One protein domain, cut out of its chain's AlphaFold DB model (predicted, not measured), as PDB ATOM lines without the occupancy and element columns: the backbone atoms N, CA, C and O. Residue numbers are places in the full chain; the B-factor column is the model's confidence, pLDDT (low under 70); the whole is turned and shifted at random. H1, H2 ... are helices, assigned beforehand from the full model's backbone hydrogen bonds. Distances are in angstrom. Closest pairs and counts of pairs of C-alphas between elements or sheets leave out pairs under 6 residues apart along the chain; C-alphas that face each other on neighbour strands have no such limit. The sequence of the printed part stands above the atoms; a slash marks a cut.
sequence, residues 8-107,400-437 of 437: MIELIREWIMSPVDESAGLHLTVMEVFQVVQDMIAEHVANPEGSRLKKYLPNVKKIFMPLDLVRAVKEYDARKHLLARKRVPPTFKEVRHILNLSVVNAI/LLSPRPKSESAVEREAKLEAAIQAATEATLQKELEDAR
ATOM      1  N   MET A   8     311.569 151.208 220.387       94.12
ATOM      2  CA  MET A   8     310.902 152.193 221.241       94.12
ATOM      3  C   MET A   8     311.445 153.601 221.000       94.12
ATOM      4  O   MET A   8     310.670 154.553 220.965       94.12
ATOM      5  N   ILE A   9     312.762 153.749 220.834       95.31
ATOM      6  CA  ILE A   9     313.363 155.059 220.549       95.31
ATOM      7  C   ILE A   9     312.906 155.571 219.185       95.31
ATOM      8  O   ILE A   9     312.551 156.745 219.082       95.31
ATOM      9  N   GLU A  10     312.892 154.715 218.163       93.38
ATOM     10  CA  GLU A  10     312.435 155.114 216.831       93.38
ATOM     11  C   GLU A  10     310.954 155.483 216.839       93.38
ATOM     12  O   GLU A  10     310.622 156.576 216.393       93.38
ATOM     13  N   LEU A  11     310.094 154.694 217.493       93.06
ATOM     14  CA  LEU A  11     308.674 155.023 217.646       93.06
ATOM     15  C   LEU A  11     308.459 156.397 218.305       93.06
ATOM     16  O   LEU A  11     307.667 157.209 217.830       93.06
ATOM     17  N   ILE A  12     309.192 156.694 219.387       94.69
ATOM     18  CA  ILE A  12     309.137 158.009 220.048       94.69
ATOM     19  C   ILE A  12     309.529 159.115 219.065       94.69
ATOM     20  O   ILE A  12     308.883 160.162 219.016       94.69
ATOM     21  N   ARG A  13     310.601 158.915 218.295       92.94
ATOM     22  CA  ARG A  13     311.081 159.913 217.333       92.94
ATOM     23  C   ARG A  13     310.095 160.117 216.197       92.94
ATOM     24  O   ARG A  13     309.827 161.264 215.859       92.94
ATOM     25  N   GLU A  14     309.546 159.042 215.648       89.88
ATOM     26  CA  GLU A  14     308.528 159.072 214.602       89.88
ATOM     27  C   GLU A  14     307.298 159.849 215.062       89.88
ATOM     28  O   GLU A  14     306.880 160.782 214.382       89.88
ATOM     29  N   TRP A  15     306.775 159.563 216.256       90.50
ATOM     30  CA  TRP A  15     305.639 160.302 216.811       90.50
ATOM     31  C   TRP A  15     305.935 161.788 217.027       90.50
ATOM     32  O   TRP A  15     305.057 162.618 216.809       90.50
ATOM     33  N   ILE A  16     307.163 162.149 217.412       89.19
ATOM     34  CA  ILE A  16     307.576 163.555 217.550       89.19
ATOM     35  C   ILE A  16     307.737 164.241 216.185       89.19
ATOM     36  O   ILE A  16     307.482 165.436 216.058       89.19
ATOM     37  N   MET A  17     308.227 163.512 215.182       85.50
ATOM     38  CA  MET A  17     308.534 164.042 213.852       85.50
ATOM     39  C   MET A  17     307.345 164.008 212.894       85.50
ATOM     40  O   MET A  17     307.433 164.604 211.818       85.50
ATOM     41  N   SER A  18     306.268 163.310 213.251       78.62
ATOM     42  CA  SER A  18     305.126 163.130 212.371       78.62
ATOM     43  C   SER A  18     304.504 164.475 211.973       78.62
ATOM     44  O   SER A  18     304.259 165.322 212.845       78.62
ATOM     45  N   PRO A  19     304.240 164.698 210.671       63.53
ATOM     46  CA  PRO A  19     303.558 165.884 210.183       63.53
ATOM     47  C   PRO A  19     302.074 165.758 210.520       63.53
ATOM     48  O   PRO A  19     301.252 165.446 209.663       63.53
ATOM     49  N   VAL A  20     301.713 165.927 211.789       59.53
ATOM     50  CA  VAL A  20     300.304 165.830 212.148       59.53
ATOM     51  C   VAL A  20     299.589 167.079 211.649       59.53
ATOM     52  O   VAL A  20     300.024 168.194 211.935       59.53
ATOM     53  N   ASP A  21     298.526 166.860 210.876       58.47
ATOM     54  CA  ASP A  21     297.740 167.877 210.182       58.47
ATOM     55  C   ASP A  21     297.472 169.105 211.074       58.47
ATOM     56  O   ASP A  21     296.663 169.070 212.011       58.47
ATOM     57  N   GLU A  22     298.181 170.202 210.782       57.62
ATOM     58  CA  GLU A  22     298.038 171.473 211.497       57.62
ATOM     59  C   GLU A  22     296.604 172.008 211.381       57.62
ATOM     60  O   GLU A  22     296.116 172.653 212.312       57.62
ATOM     61  N   SER A  23     295.898 171.688 210.288       54.59
ATOM     62  CA  SER A  23     294.516 172.112 210.054       54.59
ATOM     63  C   SER A  23     293.502 171.347 210.915       54.59
ATOM     64  O   SER A  23     292.483 171.919 211.307       54.59
ATOM     65  N   ALA A  24     293.820 170.108 211.314       59.31
ATOM     66  CA  ALA A  24     293.056 169.316 212.283       59.31
ATOM     67  C   ALA A  24     293.486 169.567 213.747       59.31
ATOM     68  O   ALA A  24     292.863 169.064 214.687       59.31
ATOM     69  N   GLY A  25     294.553 170.345 213.969       58.22
ATOM     70  CA  GLY A  25     295.071 170.680 215.297       58.22
ATOM     71  C   GLY A  25     295.619 169.477 216.074       58.22
ATOM     72  O   GLY A  25     295.561 169.483 217.308       58.22
ATOM     73  N   LEU A  26     296.106 168.449 215.373       63.94
ATOM     74  CA  LEU A  26     296.549 167.165 215.934       63.94
ATOM     75  C   LEU A  26     298.068 167.096 216.208       63.94
ATOM     76  O   LEU A  26     298.614 166.015 216.363       63.94
ATOM     77  N   HIS A  27     298.782 168.220 216.308       69.62
ATOM     78  CA  HIS A  27     300.231 168.207 216.557       69.62
ATOM     79  C   HIS A  27     300.595 167.691 217.964       69.62
ATOM     80  O   HIS A  27     300.109 168.222 218.964       69.62
ATOM     81  N   LEU A  28     301.490 166.698 218.037       79.81
ATOM     82  CA  LEU A  28     302.041 166.179 219.291       79.81
ATOM     83  C   LEU A  28     303.307 166.939 219.678       79.81
ATOM     84  O   LEU A  28     304.314 166.906 218.972       79.81
ATOM     85  N   THR A  29     303.306 167.575 220.848       88.62
ATOM     86  CA  THR A  29     304.549 168.130 221.393       88.62
ATOM     87  C   THR A  29     305.473 167.020 221.907       88.62
ATOM     88  O   THR A  29     305.018 165.957 222.328       88.62
ATOM     89  N   VAL A  30     306.784 167.292 221.982       91.56
ATOM     90  CA  VAL A  30     307.771 166.370 222.593       91.56
ATOM     91  C   VAL A  30     307.311 165.887 223.972       91.56
ATOM     92  O   VAL A  30     307.394 164.701 224.277       91.56
ATOM     93  N   MET A  31     306.800 166.798 224.804       92.94
ATOM     94  CA  MET A  31     306.331 166.469 226.150       92.94
ATOM     95  C   MET A  31     305.114 165.536 226.129       92.94
ATOM     96  O   MET A  31     305.033 164.624 226.947       92.94
ATOM     97  N   GLU A  32     304.178 165.751 225.204       91.69
ATOM     98  CA  GLU A  32     302.989 164.908 225.065       91.69
ATOM     99  C   GLU A  32     303.345 163.503 224.593       91.69
ATOM    100  O   GLU A  32     302.848 162.545 225.177       91.69
ATOM    101  N   VAL A  33     304.271 163.362 223.638       93.62
ATOM    102  CA  VAL A  33     304.752 162.038 223.215       93.62
ATOM    103  C   VAL A  33     305.351 161.271 224.394       93.62
ATOM    104  O   VAL A  33     304.966 160.131 224.649       93.62
ATOM    105  N   PHE A  34     306.248 161.896 225.165       96.38
ATOM    106  CA  PHE A  34     306.837 161.239 226.335       96.38
ATOM    107  C   PHE A  34     305.804 160.915 227.423       96.38
ATOM    108  O   PHE A  34     305.930 159.873 228.064       96.38
ATOM    109  N   GLN A  35     304.774 161.747 227.620       95.12
ATOM    110  CA  GLN A  35     303.681 161.441 228.549       95.12
ATOM    111  C   GLN A  35     302.893 160.203 228.102       95.12
ATOM    112  O   GLN A  35     302.638 159.324 228.922       95.12
ATOM    113  N   VAL A  36     302.561 160.088 226.814       93.69
ATOM    114  CA  VAL A  36     301.837 158.910 226.310       93.69
ATOM    115  C   VAL A  36     302.666 157.649 226.456       93.69
ATOM    116  O   VAL A  36     302.168 156.628 226.920       93.69
ATOM    117  N   VAL A  37     303.940 157.712 226.079       96.31
ATOM    118  CA  VAL A  37     304.837 156.557 226.171       96.31
ATOM    119  C   VAL A  37     304.994 156.129 227.630       96.31
ATOM    120  O   VAL A  37     304.971 154.936 227.916       96.31
ATOM    121  N   GLN A  38     305.077 157.078 228.565       97.50
ATOM    122  CA  GLN A  38     305.067 156.800 230.002       97.50
ATOM    123  C   GLN A  38     303.801 156.045 230.430       97.50
ATOM    124  O   GLN A  38     303.906 155.038 231.134       97.50
ATOM    125  N   ASP A  39     302.622 156.489 229.991       95.75
ATOM    126  CA  ASP A  39     301.350 155.847 230.338       95.75
ATOM    127  C   ASP A  39     301.264 154.433 229.736       95.75
ATOM    128  O   ASP A  39     300.915 153.475 230.428       95.75
ATOM    129  N   MET A  40     301.690 154.264 228.480       96.69
ATOM    130  CA  MET A  40     301.773 152.960 227.812       96.69
ATOM    131  C   MET A  40     302.765 152.008 228.496       96.69
ATOM    132  O   MET A  40     302.506 150.807 228.578       96.69
ATOM    133  N   ILE A  41     303.889 152.520 229.008       97.50
ATOM    134  CA  ILE A  41     304.843 151.738 229.803       97.50
ATOM    135  C   ILE A  41     304.209 151.317 231.130       97.50
ATOM    136  O   ILE A  41     304.322 150.151 231.503       97.50
ATOM    137  N   ALA A  42     303.523 152.220 231.833       97.00
ATOM    138  CA  ALA A  42     302.841 151.890 233.084       97.00
ATOM    139  C   ALA A  42     301.756 150.814 232.877       97.00
ATOM    140  O   ALA A  42     301.677 149.860 233.653       97.00
ATOM    141  N   GLU A  43     300.984 150.906 231.792       96.56
ATOM    142  CA  GLU A  43     300.045 149.861 231.369       96.56
ATOM    143  C   GLU A  43     300.747 148.535 231.078       96.56
ATOM    144  O   GLU A  43     300.270 147.487 231.507       96.56
ATOM    145  N   HIS A  44     301.881 148.566 230.374       97.12
ATOM    146  CA  HIS A  44     302.654 147.368 230.049       97.12
ATOM    147  C   HIS A  44     303.246 146.693 231.285       97.12
ATOM    148  O   HIS A  44     303.283 145.469 231.361       97.12
ATOM    149  N   VAL A  45     303.661 147.469 232.285       95.75
ATOM    150  CA  VAL A  45     304.123 146.933 233.569       95.75
ATOM    151  C   VAL A  45     302.979 146.234 234.312       95.75
ATOM    152  O   VAL A  45     303.193 145.174 234.896       95.75
ATOM    153  N   ALA A  46     301.766 146.797 234.275       95.88
ATOM    154  CA  ALA A  46     300.594 146.231 234.945       95.88
ATOM    155  C   ALA A  46     299.991 145.018 234.207       95.88
ATOM    156  O   ALA A  46     299.583 144.048 234.844       95.88
ATOM    157  N   ASN A  47     299.929 145.065 232.874       95.19
ATOM    158  CA  ASN A  47     299.379 144.016 232.018       95.19
ATOM    159  C   ASN A  47     300.177 143.907 230.700       95.19
ATOM    160  O   ASN A  47     299.782 144.503 229.690       95.19
ATOM    161  N   PRO A  48     301.278 143.129 230.680       92.62
ATOM    162  CA  PRO A  48     302.167 143.038 229.522       92.62
ATOM    163  C   PRO A  48     301.471 142.622 228.219       92.62
ATOM    164  O   PRO A  48     301.757 143.189 227.165       92.62
ATOM    165  N   GLU A  49     300.528 141.679 228.289       91.44
ATOM    166  CA  GLU A  49     299.857 141.117 227.109       91.44
ATOM    167  C   GLU A  49     298.732 142.017 226.572       91.44
ATOM    168  O   GLU A  49     298.469 142.025 225.373       91.44
ATOM    169  N   GLY A  50     298.077 142.802 227.437       90.81
ATOM    170  CA  GLY A  50     296.932 143.648 227.066       90.81
ATOM    171  C   GLY A  50     297.232 145.143 226.914       90.81
ATOM    172  O   GLY A  50     296.315 145.925 226.672       90.81
ATOM    173  N   SER A  51     298.483 145.565 227.099       94.19
ATOM    174  CA  SER A  51     298.871 146.983 227.054       94.19
ATOM    175  C   SER A  51     298.746 147.620 225.667       94.19
ATOM    176  O   SER A  51     298.965 146.968 224.644       94.19
ATOM    177  N   ARG A  52     298.502 148.940 225.612       94.25
ATOM    178  CA  ARG A  52     298.546 149.687 224.343       94.25
ATOM    179  C   ARG A  52     299.925 149.637 223.686       94.25
ATOM    180  O   ARG A  52     300.002 149.596 222.462       94.25
ATOM    181  N   LEU A  53     300.995 149.557 224.480       94.38
ATOM    182  CA  LEU A  53     302.370 149.478 223.984       94.38
ATOM    183  C   LEU A  53     302.584 148.303 223.019       94.38
ATOM    184  O   LEU A  53     303.261 148.462 222.009       94.38
ATOM    185  N   LYS A  54     301.959 147.145 223.280       93.94
ATOM    186  CA  LYS A  54     302.036 145.951 222.415       93.94
ATOM    187  C   LYS A  54     301.474 146.167 221.012       93.94
ATOM    188  O   LYS A  54     301.903 145.476 220.095       93.94
ATOM    189  N   LYS A  55     300.540 147.109 220.831       92.38
ATOM    190  CA  LYS A  55     299.980 147.429 219.507       92.38
ATOM    191  C   LYS A  55     301.043 148.034 218.588       92.38
ATOM    192  O   LYS A  55     301.079 147.704 217.411       92.38
ATOM    193  N   TYR A  56     301.905 148.885 219.143       93.00
ATOM    194  CA  TYR A  56     302.945 149.600 218.398       93.00
ATOM    195  C   TYR A  56     304.296 148.882 218.437       93.00
ATOM    196  O   TYR A  56     305.066 148.951 217.488       93.00
ATOM    197  N   LEU A  57     304.571 148.142 219.514       94.44
ATOM    198  CA  LEU A  57     305.776 147.334 219.686       94.44
ATOM    199  C   LEU A  57     305.390 145.866 219.956       94.44
ATOM    200  O   LEU A  57     305.474 145.414 221.101       94.44
ATOM    201  N   PRO A  58     305.004 145.071 218.938       92.81
ATOM    202  CA  PRO A  58     304.513 143.698 219.134       92.81
ATOM    203  C   PRO A  58     305.506 142.784 219.863       92.81
ATOM    204  O   PRO A  58     305.125 141.932 220.669       92.81
ATOM    205  N   ASN A  59     306.799 143.016 219.634       91.19
ATOM    206  CA  ASN A  59     307.896 142.248 220.218       91.19
ATOM    207  C   ASN A  59     308.400 142.813 221.557       91.19
ATOM    208  O   ASN A  59     309.384 142.297 222.090       91.19
ATOM    209  N   VAL A  60     307.757 143.852 222.113       92.69
ATOM    210  CA  VAL A  60     308.122 144.366 223.440       92.69
ATOM    211  C   VAL A  60     307.959 143.253 224.471       92.69
ATOM    212  O   VAL A  60     306.969 142.512 224.483       92.69
ATOM    213  N   LYS A  61     308.984 143.092 225.297       91.44
ATOM    214  CA  LYS A  61     309.001 142.141 226.404       91.44
ATOM    215  C   LYS A  61     308.689 142.869 227.704       91.44
ATOM    216  O   LYS A  61     308.503 144.079 227.715       91.44
ATOM    217  N   LYS A  62     308.699 142.119 228.802       91.44
ATOM    218  CA  LYS A  62     308.490 142.632 230.153       91.44
ATOM    219  C   LYS A  62     309.314 143.898 230.423       91.44
ATOM    220  O   LYS A  62     310.537 143.883 230.325       91.44
ATOM    221  N   ILE A  63     308.627 144.953 230.851       95.69
ATOM    222  CA  ILE A  63     309.227 146.125 231.492       95.69
ATOM    223  C   ILE A  63     309.021 145.967 232.998       95.69
ATOM    224  O   ILE A  63     307.939 145.597 233.450       95.69
ATOM    225  N   PHE A  64     310.072 146.182 233.785       95.38
ATOM    226  CA  PHE A  64     310.070 145.802 235.200       95.38
ATOM    227  C   PHE A  64     309.446 146.838 236.140       95.38
ATOM    228  O   PHE A  64     309.102 146.487 237.265       95.38
ATOM    229  N   MET A  65     309.326 148.096 235.710       95.38
ATOM    230  CA  MET A  65     308.822 149.194 236.535       95.38
ATOM    231  C   MET A  65     308.261 150.332 235.669       95.38
ATOM    232  O   MET A  65     308.714 150.497 234.533       95.38
ATOM    233  N   PRO A  66     307.307 151.129 236.183       96.62
ATOM    234  CA  PRO A  66     306.873 152.347 235.509       96.62
ATOM    235  C   PRO A  66     308.017 153.368 235.440       96.62
ATOM    236  O   PRO A  66     308.878 153.414 236.320       96.62
ATOM    237  N   LEU A  67     308.011 154.205 234.400       97.00
ATOM    238  CA  LEU A  67     309.050 155.202 234.135       97.00
ATOM    239  C   LEU A  67     308.435 156.604 234.067       97.00
ATOM    240  O   LEU A  67     307.570 156.858 233.235       97.00
ATOM    241  N   ASP A  68     308.891 157.523 234.921       97.38
ATOM    242  CA  ASP A  68     308.507 158.941 234.869       97.38
ATOM    243  C   ASP A  68     309.330 159.650 233.778       97.38
ATOM    244  O   ASP A  68     310.431 160.168 234.017       97.38
ATOM    245  N   LEU A  69     308.847 159.568 232.538       98.06
ATOM    246  CA  LEU A  69     309.492 160.165 231.372       98.06
ATOM    247  C   LEU A  69     309.336 161.686 231.376       98.06
ATOM    248  O   LEU A  69     310.266 162.387 230.988       98.06
ATOM    249  N   VAL A  70     308.225 162.222 231.883       97.12
ATOM    250  CA  VAL A  70     308.008 163.675 231.954       97.12
ATOM    251  C   VAL A  70     309.024 164.355 232.867       97.12
ATOM    252  O   VAL A  70     309.598 165.389 232.499       97.12
ATOM    253  N   ARG A  71     309.308 163.783 234.043       96.88
ATOM    254  CA  ARG A  71     310.395 164.265 234.904       96.88
ATOM    255  C   ARG A  71     311.744 164.177 234.196       96.88
ATOM    256  O   ARG A  71     312.522 165.128 234.276       96.88
ATOM    257  N   ALA A  72     312.019 163.070 233.507       98.00
ATOM    258  CA  ALA A  72     313.285 162.870 232.809       98.00
ATOM    259  C   ALA A  72     313.493 163.878 231.665       98.00
ATOM    260  O   ALA A  72     314.584 164.437 231.543       98.00
ATOM    261  N   VAL A  73     312.446 164.190 230.890       98.12
ATOM    262  CA  VAL A  73     312.473 165.239 229.857       98.12
ATOM    263  C   VAL A  73     312.803 166.589 230.482       98.12
ATOM    264  O   VAL A  73     313.706 167.266 230.001       98.12
ATOM    265  N   LYS A  74     312.131 166.975 231.575       97.88
ATOM    266  CA  LYS A  74     312.400 168.248 232.270       97.88
ATOM    267  C   LYS A  74     313.837 168.324 232.793       97.88
ATOM    268  O   LYS A  74     314.483 169.363 232.676       97.88
ATOM    269  N   GLU A  75     314.354 167.229 233.353       97.00
ATOM    270  CA  GLU A  75     315.736 167.157 233.837       97.00
ATOM    271  C   GLU A  75     316.757 167.300 232.697       97.00
ATOM    272  O   GLU A  75     317.759 168.006 232.849       97.00
ATOM    273  N   TYR A  76     316.504 166.649 231.559       97.50
ATOM    274  CA  TYR A  76     317.346 166.754 230.369       97.50
ATOM    275  C   TYR A  76     317.293 168.168 229.769       97.50
ATOM    276  O   TYR A  76     318.328 168.791 229.510       97.50
ATOM    277  N   ASP A  77     316.081 168.704 229.616       97.62
ATOM    278  CA  ASP A  77     315.800 170.010 229.026       97.62
ATOM    279  C   ASP A  77     316.427 171.164 229.814       97.62
ATOM    280  O   ASP A  77     316.998 172.070 229.210       97.62
ATOM    281  N   ALA A  78     316.462 171.079 231.148       97.12
ATOM    282  CA  ALA A  78     317.085 172.088 232.009       97.12
ATOM    283  C   ALA A  78     318.562 172.382 231.672       97.12
ATOM    284  O   ALA A  78     319.098 173.407 232.090       97.12
ATOM    285  N   ARG A  79     319.243 171.486 230.943       94.38
ATOM    286  CA  ARG A  79     320.636 171.666 230.496       94.38
ATOM    287  C   ARG A  79     320.803 171.713 228.984       94.38
ATOM    288  O   ARG A  79     321.841 172.171 228.514       94.38
ATOM    289  N   LYS A  80     319.867 171.127 228.239       96.12
ATOM    290  CA  LYS A  80     319.994 170.902 226.793       96.12
ATOM    291  C   LYS A  80     319.011 171.720 225.967       96.12
ATOM    292  O   LYS A  80     319.199 171.803 224.759       96.12
ATOM    293  N   HIS A  81     318.018 172.341 226.606       95.25
ATOM    294  CA  HIS A  81     316.998 173.179 225.972       95.25
ATOM    295  C   HIS A  81     316.338 172.488 224.764       95.25
ATOM    296  O   HIS A  81     316.050 173.115 223.744       95.25
ATOM    297  N   LEU A  82     316.131 171.173 224.892       94.44
ATOM    298  CA  LEU A  82     315.509 170.284 223.915       94.44
ATOM    299  C   LEU A  82     314.154 170.828 223.443       94.44
ATOM    300  O   LEU A  82     313.887 170.856 222.245       94.44
ATOM    301  N   LEU A  83     313.327 171.283 224.388       93.38
ATOM    302  CA  LEU A  83     311.957 171.750 224.176       93.38
ATOM    303  C   LEU A  83     311.894 173.139 223.531       93.38
ATOM    304  O   LEU A  83     310.868 173.511 222.971       93.38
ATOM    305  N   ALA A  84     312.983 173.912 223.583       92.75
ATOM    306  CA  ALA A  84     313.056 175.228 222.950       92.75
ATOM    307  C   ALA A  84     313.362 175.152 221.442       92.75
ATOM    308  O   ALA A  84     313.298 176.165 220.736       92.75
ATOM    309  N   ARG A  85     313.726 173.970 220.926       91.69
ATOM    310  CA  ARG A  85     314.097 173.791 219.519       91.69
ATOM    311  C   ARG A  85     312.855 173.780 218.634       91.69
ATOM    312  O   ARG A  85     311.925 173.023 218.864       91.69
ATOM    313  N   LYS A  86     312.882 174.595 217.575       85.56
ATOM    314  CA  LYS A  86     311.774 174.724 216.605       85.56
ATOM    315  C   LYS A  86     311.993 173.983 215.285       85.56
ATOM    316  O   LYS A  86     311.075 173.884 214.488       85.56
ATOM    317  N   ARG A  87     313.231 173.569 215.002       84.31
ATOM    318  CA  ARG A  87     313.639 173.042 213.683       84.31
ATOM    319  C   ARG A  87     314.435 171.745 213.750       84.31
ATOM    320  O   ARG A  87     314.694 171.143 212.720       84.31
ATOM    321  N   VAL A  88     314.873 171.361 214.945       88.06
ATOM    322  CA  VAL A  88     315.691 170.168 215.159       88.06
ATOM    323  C   VAL A  88     314.946 169.288 216.158       88.06
ATOM    324  O   VAL A  88     314.863 169.672 217.332       88.06
ATOM    325  N   PRO A  89     314.367 168.160 215.714       88.50
ATOM    326  CA  PRO A  89     313.698 167.230 216.609       88.50
ATOM    327  C   PRO A  89     314.717 166.491 217.495       88.50
ATOM    328  O   PRO A  89     315.916 166.490 217.199       88.50
ATOM    329  N   PRO A  90     314.270 165.855 218.592       94.06
ATOM    330  CA  PRO A  90     315.080 164.930 219.379       94.06
ATOM    331  C   PRO A  90     315.777 163.864 218.527       94.06
ATOM    332  O   PRO A  90     315.162 163.152 217.732       94.06
ATOM    333  N   THR A  91     317.088 163.757 218.710       94.44
ATOM    334  CA  THR A  91     317.913 162.699 218.114       94.44
ATOM    335  C   THR A  91     317.725 161.374 218.861       94.44
ATOM    336  O   THR A  91     317.302 161.367 220.018       94.44
ATOM    337  N   PHE A  92     318.111 160.252 218.238       94.50
ATOM    338  CA  PHE A  92     318.161 158.932 218.888       94.50
ATOM    339  C   PHE A  92     318.890 158.985 220.233       94.50
ATOM    340  O   PHE A  92     318.364 158.571 221.265       94.50
ATOM    341  N   LYS A  93     320.073 159.605 220.232       94.94
ATOM    342  CA  LYS A  93     320.900 159.814 221.420       94.94
ATOM    343  C   LYS A  93     320.179 160.589 222.528       94.94
ATOM    344  O   LYS A  93     320.271 160.209 223.691       94.94
ATOM    345  N   GLU A  94     319.449 161.652 222.195       96.75
ATOM    346  CA  GLU A  94     318.703 162.441 223.188       96.75
ATOM    347  C   GLU A  94     317.549 161.646 223.808       96.75
ATOM    348  O   GLU A  94     317.394 161.648 225.029       96.75
ATOM    349  N   VAL A  95     316.780 160.916 222.995       97.81
ATOM    350  CA  VAL A  95     315.702 160.046 223.494       97.81
ATOM    351  C   VAL A  95     316.273 158.925 224.371       97.81
ATOM    352  O   VAL A  95     315.781 158.711 225.480       97.81
ATOM    353  N   ARG A  96     317.374 158.287 223.950       97.50
ATOM    354  CA  ARG A  96     318.121 157.298 224.748       97.50
ATOM    355  C   ARG A  96     318.542 157.858 226.108       97.50
ATOM    356  O   ARG A  96     318.370 157.202 227.134       97.50
ATOM    357  N   HIS A  97     319.068 159.083 226.147       97.94
ATOM    358  CA  HIS A  97     319.467 159.735 227.398       97.94
ATOM    359  C   HIS A  97     318.283 160.012 228.326       97.94
ATOM    360  O   HIS A  97     318.417 159.832 229.536       97.94
ATOM    361  N   ILE A  98     317.137 160.425 227.785       98.56
ATOM    362  CA  ILE A  98     315.913 160.659 228.565       98.56
ATOM    363  C   ILE A  98     315.398 159.346 229.167       98.56
ATOM    364  O   ILE A  98     315.092 159.305 230.359       98.56
ATOM    365  N   LEU A  99     315.378 158.258 228.390       98.31
ATOM    366  CA  LEU A  99     315.017 156.927 228.890       98.31
ATOM    367  C   LEU A  99     315.962 156.477 230.013       98.31
ATOM    368  O   LEU A  99     315.496 156.098 231.087       98.31
ATOM    369  N   ASN A 100     317.280 156.613 229.823       98.44
ATOM    370  CA  ASN A 100     318.270 156.298 230.859       98.44
ATOM    371  C   ASN A 100     318.059 157.123 232.140       98.44
ATOM    372  O   ASN A 100     318.156 156.584 233.242       98.44
ATOM    373  N   LEU A 101     317.771 158.428 232.018       98.44
ATOM    374  CA  LEU A 101     317.477 159.293 233.167       98.44
ATOM    375  C   LEU A 101     316.227 158.832 233.918       98.44
ATOM    376  O   LEU A 101     316.210 158.851 235.149       98.44
ATOM    377  N   SER A 102     315.189 158.413 233.198       98.31
ATOM    378  CA  SER A 102     313.981 157.886 233.827       98.31
ATOM    379  C   SER A 102     314.256 156.567 234.553       98.31
ATOM    380  O   SER A 102     313.888 156.428 235.718       98.31
ATOM    381  N   VAL A 103     315.011 155.657 233.926       98.06
ATOM    382  CA  VAL A 103     315.442 154.384 234.526       98.06
ATOM    383  C   VAL A 103     316.198 154.605 235.833       98.06
ATOM    384  O   VAL A 103     315.821 154.026 236.852       98.06
ATOM    385  N   VAL A 104     317.232 155.460 235.854       97.69
ATOM    386  CA  VAL A 104     318.008 155.679 237.090       97.69
ATOM    387  C   VAL A 104     317.197 156.358 238.186       97.69
ATOM    388  O   VAL A 104     317.429 156.088 239.360       97.69
ATOM    389  N   ASN A 105     316.245 157.221 237.821       96.12
ATOM    390  CA  ASN A 105     315.347 157.852 238.781       96.12
ATOM    391  C   ASN A 105     314.358 156.838 239.382       96.12
ATOM    392  O   ASN A 105     314.087 156.918 240.579       96.12
ATOM    393  N   ALA A 106     313.843 155.901 238.581       96.12
ATOM    394  CA  ALA A 106     312.867 154.902 239.012       96.12
ATOM    395  C   ALA A 106     313.496 153.785 239.866       96.12
ATOM    396  O   ALA A 106     312.959 153.429 240.911       96.12
ATOM    397  N   ILE A 107     314.666 153.267 239.469       96.38
ATOM    398  CA  ILE A 107     315.281 152.105 240.133       96.38
ATOM    399  C   ILE A 107     315.973 152.435 241.464       96.38
ATOM    400  O   ILE A 107     316.197 151.548 242.284       96.38
ATOM    401  N   LEU A 400     300.265 157.479 250.478       29.55
ATOM    402  CA  LEU A 400     299.896 156.901 249.183       29.55
ATOM    403  C   LEU A 400     298.751 157.721 248.566       29.55
ATOM    404  O   LEU A 400     297.669 157.830 249.145       29.55
ATOM    405  N   LEU A 401     298.989 158.297 247.388       30.20
ATOM    406  CA  LEU A 401     297.958 158.940 246.575       30.20
ATOM    407  C   LEU A 401     297.005 157.875 246.018       30.20
ATOM    408  O   LEU A 401     297.415 156.986 245.274       30.20
ATOM    409  N   SER A 402     295.722 157.987 246.357       27.25
ATOM    410  CA  SER A 402     294.655 157.261 245.675       27.25
ATOM    411  C   SER A 402     294.406 157.858 244.279       27.25
ATOM    412  O   SER A 402     294.554 159.073 244.093       27.25
ATOM    413  N   PRO A 403     294.008 157.048 243.281       33.25
ATOM    414  CA  PRO A 403     293.671 157.563 241.959       33.25
ATOM    415  C   PRO A 403     292.436 158.461 242.066       33.25
ATOM    416  O   PRO A 403     291.374 158.017 242.506       33.25
ATOM    417  N   ARG A 404     292.554 159.731 241.663       34.22
ATOM    418  CA  ARG A 404     291.378 160.585 241.454       34.22
ATOM    419  C   ARG A 404     290.715 160.204 240.125       34.22
ATOM    420  O   ARG A 404     291.438 159.947 239.161       34.22
ATOM    421  N   PRO A 405     289.375 160.188 240.042       38.97
ATOM    422  CA  PRO A 405     288.682 159.976 238.776       38.97
ATOM    423  C   PRO A 405     289.088 161.055 237.759       38.97
ATOM    424  O   PRO A 405     289.202 162.234 238.107       38.97
ATOM    425  N   LYS A 406     289.348 160.638 236.513       54.06
ATOM    426  CA  LYS A 406     289.711 161.528 235.399       54.06
ATOM    427  C   LYS A 406     288.541 162.488 235.114       54.06
ATOM    428  O   LYS A 406     287.398 162.049 235.052       54.06
ATOM    429  N   SER A 407     288.817 163.784 234.959       61.28
ATOM    430  CA  SER A 407     287.812 164.775 234.542       61.28
ATOM    431  C   SER A 407     287.408 164.567 233.078       61.28
ATOM    432  O   SER A 407     288.207 164.065 232.292       61.28
ATOM    433  N   GLU A 408     286.213 165.011 232.677       56.41
ATOM    434  CA  GLU A 408     285.747 164.951 231.274       56.41
ATOM    435  C   GLU A 408     286.745 165.604 230.297       56.41
ATOM    436  O   GLU A 408     287.061 165.039 229.253       56.41
ATOM    437  N   SER A 409     287.376 166.713 230.701       65.62
ATOM    438  CA  SER A 409     288.444 167.377 229.935       65.62
ATOM    439  C   SER A 409     289.711 166.532 229.737       65.62
ATOM    440  O   SER A 409     290.450 166.732 228.774       65.62
ATOM    441  N   ALA A 410     289.994 165.591 230.643       64.31
ATOM    442  CA  ALA A 410     291.123 164.675 230.514       64.31
ATOM    443  C   ALA A 410     290.806 163.543 229.528       64.31
ATOM    444  O   ALA A 410     291.693 163.129 228.788       64.31
ATOM    445  N   VAL A 411     289.547 163.095 229.481       71.62
ATOM    446  CA  VAL A 411     289.075 162.066 228.542       71.62
ATOM    447  C   VAL A 411     289.100 162.589 227.103       71.62
ATOM    448  O   VAL A 411     289.620 161.917 226.218       71.62
ATOM    449  N   GLU A 412     288.623 163.814 226.867       71.69
ATOM    450  CA  GLU A 412     288.688 164.448 225.539       71.69
ATOM    451  C   GLU A 412     290.132 164.666 225.070       71.69
ATOM    452  O   GLU A 412     290.467 164.421 223.908       71.69
ATOM    453  N   ARG A 413     291.017 165.087 225.983       72.38
ATOM    454  CA  ARG A 413     292.443 165.251 225.684       72.38
ATOM    455  C   ARG A 413     293.101 163.919 225.333       72.38
ATOM    456  O   ARG A 413     293.897 163.875 224.402       72.38
ATOM    457  N   GLU A 414     292.771 162.854 226.058       74.12
ATOM    458  CA  GLU A 414     293.278 161.504 225.809       74.12
ATOM    459  C   GLU A 414     292.799 160.964 224.454       74.12
ATOM    460  O   GLU A 414     293.613 160.455 223.688       74.12
ATOM    461  N   ALA A 415     291.528 161.177 224.100       78.31
ATOM    462  CA  ALA A 415     290.992 160.800 222.792       78.31
ATOM    463  C   ALA A 415     291.680 161.555 221.641       78.31
ATOM    464  O   ALA A 415     292.051 160.954 220.632       78.31
ATOM    465  N   LYS A 416     291.912 162.866 221.800       77.44
ATOM    466  CA  LYS A 416     292.634 163.675 220.806       77.44
ATOM    467  C   LYS A 416     294.084 163.212 220.633       77.44
ATOM    468  O   LYS A 416     294.601 163.178 219.519       77.44
ATOM    469  N   LEU A 417     294.731 162.856 221.738       79.88
ATOM    470  CA  LEU A 417     296.108 162.379 221.776       79.88
ATOM    471  C   LEU A 417     296.249 160.998 221.120       79.88
ATOM    472  O   LEU A 417     297.188 160.766 220.362       79.88
ATOM    473  N   GLU A 418     295.283 160.107 221.349       81.44
ATOM    474  CA  GLU A 418     295.223 158.798 220.698       81.44
ATOM    475  C   GLU A 418     294.977 158.920 219.189       81.44
ATOM    476  O   GLU A 418     295.677 158.273 218.411       81.44
ATOM    477  N   ALA A 419     294.074 159.811 218.762       82.38
ATOM    478  CA  ALA A 419     293.853 160.099 217.344       82.38
ATOM    479  C   ALA A 419     295.117 160.650 216.660       82.38
ATOM    480  O   ALA A 419     295.453 160.236 215.552       82.38
ATOM    481  N   ALA A 420     295.857 161.538 217.332       82.00
ATOM    482  CA  ALA A 420     297.112 162.078 216.814       82.00
ATOM    483  C   ALA A 420     298.204 161.001 216.671       82.00
ATOM    484  O   ALA A 420     298.934 161.000 215.683       82.00
ATOM    485  N   ILE A 421     298.295 160.054 217.612       84.00
ATOM    486  CA  ILE A 421     299.230 158.920 217.525       84.00
ATOM    487  C   ILE A 421     298.858 157.961 216.396       84.00
ATOM    488  O   ILE A 421     299.743 157.497 215.674       84.00
ATOM    489  N   GLN A 422     297.569 157.661 216.230       84.75
ATOM    490  CA  GLN A 422     297.095 156.818 215.133       84.75
ATOM    491  C   GLN A 422     297.415 157.465 213.786       84.75
ATOM    492  O   GLN A 422     298.082 156.839 212.965       84.75
ATOM    493  N   ALA A 423     297.072 158.746 213.615       82.44
ATOM    494  CA  ALA A 423     297.408 159.509 212.418       82.44
ATOM    495  C   ALA A 423     298.924 159.541 212.163       82.44
ATOM    496  O   ALA A 423     299.369 159.370 211.030       82.44
ATOM    497  N   ALA A 424     299.733 159.702 213.217       81.44
ATOM    498  CA  ALA A 424     301.181 159.687 213.087       81.44
ATOM    499  C   ALA A 424     301.728 158.331 212.631       81.44
ATOM    500  O   ALA A 424     302.621 158.284 211.792       81.44
ATOM    501  N   THR A 425     301.168 157.245 213.157       82.88
ATOM    502  CA  THR A 425     301.555 155.880 212.791       82.88
ATOM    503  C   THR A 425     301.156 155.563 211.345       82.88
ATOM    504  O   THR A 425     301.950 155.004 210.591       82.88
ATOM    505  N   GLU A 426     299.953 155.965 210.926       84.50
ATOM    506  CA  GLU A 426     299.465 155.790 209.552       84.50
ATOM    507  C   GLU A 426     300.291 156.584 208.533       84.50
ATOM    508  O   GLU A 426     300.634 156.048 207.479       84.50
ATOM    509  N   ALA A 427     300.660 157.827 208.855       79.75
ATOM    510  CA  ALA A 427     301.493 158.662 207.993       79.75
ATOM    511  C   ALA A 427     302.884 158.046 207.755       79.75
ATOM    512  O   ALA A 427     303.374 158.050 206.625       79.75
ATOM    513  N   THR A 428     303.506 157.477 208.796       77.75
ATOM    514  CA  THR A 428     304.787 156.765 208.662       77.75
ATOM    515  C   THR A 428     304.652 155.552 207.742       77.75
ATOM    516  O   THR A 428     305.421 155.422 206.794       77.75
ATOM    517  N   LEU A 429     303.634 154.711 207.957       80.62
ATOM    518  CA  LEU A 429     303.387 153.521 207.133       80.62
ATOM    519  C   LEU A 429     303.129 153.867 205.659       80.62
ATOM    520  O   LEU A 429     303.607 153.172 204.764       80.62
ATOM    521  N   GLN A 430     302.382 154.941 205.388       80.94
ATOM    522  CA  GLN A 430     302.153 155.415 204.022       80.94
ATOM    523  C   GLN A 430     303.452 155.858 203.355       80.94
ATOM    524  O   GLN A 430     303.712 155.463 202.220       80.94
ATOM    525  N   LYS A 431     304.293 156.610 204.071       77.81
ATOM    526  CA  LYS A 431     305.589 157.048 203.558       77.81
ATOM    527  C   LYS A 431     306.512 155.867 203.244       77.81
ATOM    528  O   LYS A 431     307.128 155.850 202.187       77.81
ATOM    529  N   GLU A 432     306.571 154.858 204.111       78.19
ATOM    530  CA  GLU A 432     307.358 153.642 203.852       78.19
ATOM    531  C   GLU A 432     306.867 152.882 202.610       78.19
ATOM    532  O   GLU A 432     307.672 152.373 201.833       78.19
ATOM    533  N   LEU A 433     305.549 152.822 202.395       76.81
ATOM    534  CA  LEU A 433     304.956 152.209 201.203       76.81
ATOM    535  C   LEU A 433     305.230 153.007 199.924       76.81
ATOM    536  O   LEU A 433     305.323 152.405 198.855       76.81
ATOM    537  N   GLU A 434     305.310 154.334 200.012       79.38
ATOM    538  CA  GLU A 434     305.698 155.201 198.897       79.38
ATOM    539  C   GLU A 434     307.188 155.068 198.577       79.38
ATOM    540  O   GLU A 434     307.526 154.891 197.413       79.38
ATOM    541  N   ASP A 435     308.057 155.063 199.591       76.25
ATOM    542  CA  ASP A 435     309.510 154.917 199.431       76.25
ATOM    543  C   ASP A 435     309.913 153.514 198.915       76.25
ATOM    544  O   ASP A 435     310.993 153.342 198.347       76.25
ATOM    545  N   ALA A 436     309.061 152.498 199.106       69.44
ATOM    546  CA  ALA A 436     309.268 151.132 198.614       69.44
ATOM    547  C   ALA A 436     308.782 150.889 197.168       69.44
ATOM    548  O   ALA A 436     309.014 149.801 196.630       69.44
ATOM    549  N   ARG A 437     308.077 151.850 196.561       64.44
ATOM    550  CA  ARG A 437     307.596 151.806 195.169       64.44
ATOM    551  C   ARG A 437     308.550 152.542 194.243       64.44
ATOM    552  O   ARG A 437     308.683 152.069 193.091       64.44
TER     553      ARG A 437
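AT A GLANCE: This is residues 8 to 107 and 400 to 437 of the 437 residues of the protein "IMP-specific 5'-nucleotidase 1" of Pythium insidiosum (UniProt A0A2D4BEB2). A helical hairpin, H1 and H2, makes the middle of the domain; H4 and H5, crossed on each other, pack on one side of it, and on the other side the long helix H6 crosses H1. The short H3 packs on H2, and both ends of the H6 stretch, residues 400 to 413 and 429 to 437, stick out of the body and make the length. The printed part has 138 residues with six named helices in the order H1 to H6 and no named strand; its class is all helix. It is compact, with a radius of gyration of the C-alphas of 15.6 A, and spans 52 by 34 by 33 A, only just elongated.

HOW THE PARTS SIT: H1, residues 8 to 17, and H2, residues 30 to 46, form a hairpin: they touch, closest at the C-alphas of Ile 16 and Val 30, 5.8 A apart, at a shallow tilt of 32 degrees, only just short of steep, opposite ways. H1 touches residues 92 to 96 of H5, residues 92 to 107, at a steep tilt of 57 degrees; the closest C-alphas, of Ile 9 and Val 95, are 6.2 A apart. H1 also touches residues 421 to 428 of H6, residues 408 to 435, about perpendicular at 84 degrees; the closest C-alphas, of Trp 15 and Ala 424, are 5.8 A apart. H2 touches H3, residues 53 to 56, closest at the C-alphas of Met 40 and Leu 53, 5.2 A. Residues 31 to 38 of H2 touch residues 69 to 73 of H4, residues 69 to 80, at 35.3 degrees, only just steep, with the C-alphas of Gln 38 and Leu 69 closest at 5.7 A. H4 and H5 touch at a steep tilt of 57 degrees, opposite ways; the closest C-alphas, of Ala 72 and Ser 102, are 5.1 A apart. H2 and H6 are near each other; H4 and H6 are apart. In H1, H2, H5 and H6 every O i to N i+4 pair is within hydrogen-bond range, in H4 7 of 8; H3 is too short for such a pair.

IN THESE COORDINATES: H1 begins at C-alpha 8 (310.902, 152.193, 221.241) and is 14.2 A long. H2 is 24.7 A, H3 5.6 A, H4 15.7 A and H5 22.5 A long; H5 ends at C-alpha 107 (315.281, 152.105, 240.133). H6 is 41.0 A long and ends at C-alpha 435 (309.510, 154.917, 199.431).

THE WHOLE: The C-alphas farthest apart, of Leu 400 and Arg 437, are 54.8 A apart. Residues 108 to 399 are not printed; C-alphas 107 and 400 are 18.5 A apart across the cut. The links H1 to H2, H3 to H4 and H4 to H5 are long. The model's pLDDT is under 70 at residues 19 to 27, 400 to 410 and 436 to 437.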